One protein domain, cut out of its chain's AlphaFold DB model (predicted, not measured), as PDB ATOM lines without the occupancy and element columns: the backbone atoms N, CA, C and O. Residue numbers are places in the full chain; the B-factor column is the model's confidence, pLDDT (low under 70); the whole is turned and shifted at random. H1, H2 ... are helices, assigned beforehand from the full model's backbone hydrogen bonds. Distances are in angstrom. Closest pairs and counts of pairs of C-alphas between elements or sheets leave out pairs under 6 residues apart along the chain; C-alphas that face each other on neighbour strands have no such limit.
ATOM      1  N   CYS A   2     217.398 218.409 322.580       68.69
ATOM      2  CA  CYS A   2     218.585 217.597 322.241       68.69
ATOM      3  C   CYS A   2     219.196 216.870 323.451       68.69
ATOM      4  O   CYS A   2     220.156 216.122 323.307       68.69
ATOM      5  N   HIS A   3     218.643 217.082 324.649       76.25
ATOM      6  CA  HIS A   3     219.244 216.688 325.927       76.25
ATOM      7  C   HIS A   3     219.542 215.185 326.049       76.25
ATOM      8  O   HIS A   3     220.535 214.828 326.674       76.25
ATOM      9  N   HIS A   4     218.742 214.311 325.427       73.25
ATOM     10  CA  HIS A   4     218.956 212.859 325.464       73.25
ATOM     11  C   HIS A   4     220.177 212.405 324.644       73.25
ATOM     12  O   HIS A   4     220.762 211.367 324.938       73.25
ATOM     13  N   SER A   5     220.599 213.208 323.662       78.75
ATOM     14  CA  SER A   5     221.738 212.921 322.777       78.75
ATOM     15  C   SER A   5     223.000 213.698 323.154       78.75
ATOM     16  O   SER A   5     224.087 213.369 322.693       78.75
ATOM     17  N   VAL A   6     222.907 214.709 324.024       83.25
ATOM     18  CA  VAL A   6     224.090 215.454 324.492       83.25
ATOM     19  C   VAL A   6     225.142 214.525 325.120       83.25
ATOM     20  O   VAL A   6     226.313 214.655 324.765       83.25
ATOM     21  N   PRO A   7     224.793 213.559 325.997       82.06
ATOM     22  CA  PRO A   7     225.800 212.691 326.602       82.06
ATOM     23  C   PRO A   7     226.600 211.877 325.577       82.06
ATOM     24  O   PRO A   7     227.822 211.784 325.700       82.06
ATOM     25  N   SER A   8     225.950 211.323 324.548       80.62
ATOM     26  CA  SER A   8     226.619 210.489 323.539       80.62
ATOM     27  C   SER A   8     227.587 211.297 322.674       80.62
ATOM     28  O   SER A   8     228.677 210.817 322.377       80.62
ATOM     29  N   ILE A   9     227.244 212.549 322.361       82.81
ATOM     30  CA  ILE A   9     228.109 213.479 321.618       82.81
ATOM     31  C   ILE A   9     229.318 213.909 322.462       82.81
ATOM     32  O   ILE A   9     230.433 214.043 321.959       82.81
ATOM     33  N   VAL A  10     229.118 214.104 323.766       86.25
ATOM     34  CA  VAL A  10     230.163 214.586 324.680       86.25
ATOM     35  C   VAL A  10     231.144 213.486 325.100       86.25
ATOM     36  O   VAL A  10     232.314 213.763 325.378       86.25
ATOM     37  N   THR A  11     230.684 212.237 325.171       86.69
ATOM     38  CA  THR A  11     231.466 211.089 325.653       86.69
ATOM     39  C   THR A  11     232.789 210.865 324.904       86.69
ATOM     40  O   THR A  11     233.810 210.734 325.585       86.69
ATOM     41  N   PRO A  12     232.844 210.873 323.555       88.44
ATOM     42  CA  PRO A  12     234.086 210.633 322.814       88.44
ATOM     43  C   PRO A  12     235.101 211.791 322.873       88.44
ATOM     44  O   PRO A  12     236.236 211.639 322.418       88.44
ATOM     45  N   ILE A  13     234.748 212.956 323.433       87.00
ATOM     46  CA  ILE A  13     235.637 214.124 323.470       87.00
ATOM     47  C   ILE A  13     236.764 213.900 324.496       87.00
ATOM     48  O   ILE A  13     236.545 213.948 325.708       87.00
ATOM     49  N   ARG A  14     237.998 213.703 324.001       83.56
ATOM     50  CA  ARG A  14     239.195 213.424 324.827       83.56
ATOM     51  C   ARG A  14     239.530 214.550 325.811       83.56
ATOM     52  O   ARG A  14     239.853 214.275 326.961       83.56
ATOM     53  N   ASN A  15     239.469 215.813 325.377       85.94
ATOM     54  CA  ASN A  15     239.796 216.963 326.223       85.94
ATOM     55  C   ASN A  15     238.545 217.779 326.560       85.94
ATOM     56  O   ASN A  15     238.018 218.510 325.725       85.94
ATOM     57  N   LYS A  16     238.104 217.693 327.818       85.12
ATOM     58  CA  LYS A  16     236.871 218.337 328.291       85.12
ATOM     59  C   LYS A  16     237.078 219.764 328.817       85.12
ATOM     60  O   LYS A  16     236.112 220.409 329.210       85.12
ATOM     61  N   ARG A  17     238.308 220.301 328.793       83.88
ATOM     62  CA  ARG A  17     238.639 221.609 329.398       83.88
ATOM     63  C   ARG A  17     237.856 222.784 328.798       83.88
ATOM     64  O   ARG A  17     237.507 223.702 329.528       83.88
ATOM     65  N   LYS A  18     237.581 222.761 327.489       85.38
ATOM     66  CA  LYS A  18     236.813 223.805 326.772       85.38
ATOM     67  C   LYS A  18     235.390 223.370 326.410       85.38
ATOM     68  O   LYS A  18     234.710 224.060 325.659       85.38
ATOM     69  N   LEU A  19     234.941 222.230 326.935       87.25
ATOM     70  CA  LEU A  19     233.673 221.613 326.554       87.25
ATOM     71  C   LEU A  19     232.477 222.523 326.846       87.25
ATOM     72  O   LEU A  19     231.608 222.681 325.999       87.25
ATOM     73  N   PHE A  20     232.459 223.154 328.023       84.62
ATOM     74  CA  PHE A  20     231.384 224.069 328.406       84.62
ATOM     75  C   PHE A  20     231.273 225.257 327.438       84.62
ATOM     76  O   PHE A  20     230.178 225.587 326.988       84.62
ATOM     77  N   THR A  21     232.408 225.856 327.064       87.44
ATOM     78  CA  THR A  21     232.454 226.960 326.096       87.44
ATOM     79  C   THR A  21     231.994 226.509 324.714       87.44
ATOM     80  O   THR A  21     231.190 227.195 324.099       87.44
ATOM     81  N   ALA A  22     232.452 225.343 324.247       89.25
ATOM     82  CA  ALA A  22     232.060 224.799 322.949       89.25
ATOM     83  C   ALA A  22     230.544 224.549 322.864       89.25
ATOM     84  O   ALA A  22     229.902 225.014 321.929       89.25
ATOM     85  N   ILE A  23     229.964 223.898 323.879       89.06
ATOM     86  CA  ILE A  23     228.517 223.648 323.951       89.06
ATOM     87  C   ILE A  23     227.736 224.970 324.020       89.06
ATOM     88  O   ILE A  23     226.704 225.110 323.376       89.06
ATOM     89  N   SER A  24     228.228 225.958 324.774       89.62
ATOM     90  CA  SER A  24     227.559 227.264 324.889       89.62
ATOM     91  C   SER A  24     227.527 228.017 323.556       89.62
ATOM     92  O   SER A  24     226.500 228.592 323.208       89.62
ATOM     93  N   ILE A  25     228.633 227.991 322.804       93.75
ATOM     94  CA  ILE A  25     228.710 228.594 321.465       93.75
ATOM     95  C   ILE A  25     227.715 227.919 320.518       93.75
ATOM     96  O   ILE A  25     227.001 228.619 319.808       93.75
ATOM     97  N   ASP A  26     227.633 226.587 320.543       91.25
ATOM     98  CA  ASP A  26     226.706 225.822 319.704       91.25
ATOM     99  C   ASP A  26     225.243 226.225 319.960       91.25
ATOM    100  O   ASP A  26     224.521 226.570 319.027       91.25
ATOM    101  N   TYR A  27     224.822 226.322 321.227       91.38
ATOM    102  CA  TYR A  27     223.467 226.778 321.562       91.38
ATOM    103  C   TYR A  27     223.178 228.225 321.127       91.38
ATOM    104  O   TYR A  27     222.074 228.500 320.658       91.38
ATOM    105  N   ILE A  28     224.144 229.145 321.256       95.31
ATOM    106  CA  ILE A  28     223.987 230.536 320.788       95.31
ATOM    107  C   ILE A  28     223.843 230.577 319.263       95.31
ATOM    108  O   ILE A  28     222.995 231.296 318.734       95.31
ATOM    109  N   LEU A  29     224.652 229.793 318.555       95.25
ATOM    110  CA  LEU A  29     224.627 229.702 317.100       95.25
ATOM    111  C   LEU A  29     223.303 229.106 316.601       95.25
ATOM    112  O   LEU A  29     222.685 229.673 315.702       95.25
ATOM    113  N   VAL A  30     222.820 228.026 317.222       93.75
ATOM    114  CA  VAL A  30     221.515 227.423 316.901       93.75
ATOM    115  C   VAL A  30     220.376 228.416 317.141       93.75
ATOM    116  O   VAL A  30     219.499 228.553 316.289       93.75
ATOM    117  N   LEU A  31     220.407 229.152 318.256       94.56
ATOM    118  CA  LEU A  31     219.428 230.203 318.538       94.56
ATOM    119  C   LEU A  31     219.442 231.288 317.451       94.56
ATOM    120  O   LEU A  31     218.382 231.683 316.968       94.56
ATOM    121  N   GLY A  32     220.631 231.734 317.040       96.88
ATOM    122  CA  GLY A  32     220.791 232.694 315.948       96.88
ATOM    123  C   GLY A  32     220.170 232.194 314.644       96.88
ATOM    124  O   GLY A  32     219.386 232.914 314.025       96.88
ATOM    125  N   PHE A  33     220.438 230.943 314.261       95.19
ATOM    126  CA  PHE A  33     219.826 230.339 313.073       95.19
ATOM    127  C   PHE A  33     218.301 230.257 313.168       95.19
ATOM    128  O   PHE A  33     217.620 230.568 312.193       95.19
ATOM    129  N   TYR A  34     217.749 229.892 314.327       92.69
ATOM    130  CA  TYR A  34     216.296 229.840 314.519       92.69
ATOM    131  C   TYR A  34     215.640 231.214 314.391       92.69
ATOM    132  O   TYR A  34     214.604 231.325 313.736       92.69
ATOM    133  N   ILE A  35     216.255 232.262 314.947       94.81
ATOM    134  CA  ILE A  35     215.764 233.639 314.801       94.81
ATOM    135  C   ILE A  35     215.792 234.062 313.329       94.81
ATOM    136  O   ILE A  35     214.807 234.605 312.837       94.81
ATOM    137  N   ILE A  36     216.884 233.784 312.610       94.88
ATOM    138  CA  ILE A  36     217.006 234.122 311.186       94.88
ATOM    139  C   ILE A  36     215.910 233.428 310.371       94.88
ATOM    140  O   ILE A  36     215.210 234.096 309.615       94.88
ATOM    141  N   ILE A  37     215.717 232.117 310.560       90.88
ATOM    142  CA  ILE A  37     214.683 231.355 309.843       90.88
ATOM    143  C   ILE A  37     213.292 231.926 310.141       90.88
ATOM    144  O   ILE A  37     212.535 232.198 309.210       90.88
ATOM    145  N   ALA A  38     212.973 232.175 311.414       89.94
ATOM    146  CA  ALA A  38     211.683 232.737 311.806       89.94
ATOM    147  C   ALA A  38     211.436 234.121 311.181       89.94
ATOM    148  O   ALA A  38     210.363 234.362 310.631       89.94
ATOM    149  N   LEU A  39     212.435 235.011 311.194       91.38
ATOM    150  CA  LEU A  39     212.327 236.330 310.565       91.38
ATOM    151  C   LEU A  39     212.115 236.217 309.054       91.38
ATOM    152  O   LEU A  39     211.217 236.861 308.516       91.38
ATOM    153  N   THR A  40     212.889 235.369 308.370       89.81
ATOM    154  CA  THR A  40     212.709 235.157 306.926       89.81
ATOM    155  C   THR A  40     211.329 234.599 306.595       89.81
ATOM    156  O   THR A  40     210.738 235.033 305.614       89.81
ATOM    157  N   ALA A  41     210.779 233.712 307.430       86.56
ATOM    158  CA  ALA A  41     209.441 233.158 307.245       86.56
ATOM    159  C   ALA A  41     208.355 234.241 307.336       86.56
ATOM    160  O   ALA A  41     207.502 234.333 306.457       86.56
ATOM    161  N   ILE A  42     208.421 235.087 308.370       88.50
ATOM    162  CA  ILE A  42     207.459 236.177 308.593       88.50
ATOM    163  C   ILE A  42     207.485 237.172 307.431       88.50
ATOM    164  O   ILE A  42     206.431 237.562 306.931       88.50
ATOM    165  N   PHE A  43     208.674 237.557 306.962       88.38
ATOM    166  CA  PHE A  43     208.790 238.490 305.839       88.38
ATOM    167  C   PHE A  43     208.427 237.866 304.485       88.38
ATOM    168  O   PHE A  43     207.915 238.577 303.624       88.38
ATOM    169  N   ALA A  44     208.673 236.566 304.283       84.38
ATOM    170  CA  ALA A  44     208.399 235.892 303.012       84.38
ATOM    171  C   ALA A  44     206.925 235.488 302.836       84.38
ATOM    172  O   ALA A  44     206.405 235.578 301.727       84.38
ATOM    173  N   PHE A  45     206.254 235.047 303.906       82.69
ATOM    174  CA  PHE A  45     204.902 234.468 303.841       82.69
ATOM    175  C   PHE A  45     203.821 235.311 304.536       82.69
ATOM    176  O   PHE A  45     202.632 234.999 304.442       82.69
ATOM    177  N   GLY A  46     204.202 236.390 305.225       80.50
ATOM    178  CA  GLY A  46     203.260 237.254 305.929       80.50
ATOM    179  C   GLY A  46     202.491 236.506 307.023       80.50
ATOM    180  O   GLY A  46     203.087 235.846 307.870       80.50
ATOM    181  N   GLY A  47     201.159 236.634 307.024       74.62
ATOM    182  CA  GLY A  47     200.285 236.079 308.069       74.62
ATOM    183  C   GLY A  47     199.880 234.608 307.904       74.62
ATOM    184  O   GLY A  47     199.383 234.023 308.860       74.62
ATOM    185  N   ASN A  48     200.095 233.992 306.736       74.31
ATOM    186  CA  ASN A  48     199.598 232.643 306.425       74.31
ATOM    187  C   ASN A  48     200.718 231.592 306.470       74.31
ATOM    188  O   ASN A  48     200.975 230.898 305.487       74.31
ATOM    189  N   ILE A  49     201.408 231.488 307.609       81.88
ATOM    190  CA  ILE A  49     202.503 230.529 307.799       81.88
ATOM    191  C   ILE A  49     201.929 229.174 308.224       81.88
ATOM    192  O   ILE A  49     201.323 229.045 309.287       81.88
ATOM    193  N   GLN A  50     202.161 228.148 307.410       81.19
ATOM    194  CA  GLN A  50     201.871 226.758 307.752       81.19
ATOM    195  C   GLN A  50     202.724 226.306 308.941       81.19
ATOM    196  O   GLN A  50     203.905 226.651 309.038       81.19
TER     197      GLN A  50
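AT A GLANCE: This is residues 2 to 50 of the 242 residues of an uncharacterized protein of Euroglyphus maynei (UniProt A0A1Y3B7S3). One long helix, H2, makes the length of this model, and beside its first residues, across a loop of residues 11 to 18 that folds back, sits a small helix, H1, which is only just apart from it. After H2 a short tail, residues 46 to 50, turns back at the other end. The printed part has 49 residues with two named helices, H1 then H2, and no named strand, and its class is all helix. It is extended, with a radius of gyration of the C-alphas of 16.1 A and spans of 47 by 19 by 11 A.

IN THESE COORDINATES: H2, residues 19 to 45, measures 38.8 A from C-alpha 19 at (233.673, 221.613, 326.554) to C-alpha 45 at (204.902, 234.468, 303.841). H1, residues 6 to 10, begins with C-alpha 6 at (224.090, 215.454, 324.492).

HOW THE PARTS SIT: H2 and H1 are apart, but only just, with their closest C-alphas 8.1 A from each other. A short link of 8 residues joins them. In H1 and H2 every O i to N i+4 pair is within hydrogen-bond range. Residues 24 to 40, which belong to H2, stand free.

THE WHOLE: The C-alphas of Arg 14 and Gly 47, the two farthest apart, are 48.0 A from each other. The printed part has no cut. Mean pLDDT of the printed part is 86.5, and residue 2 is under 70.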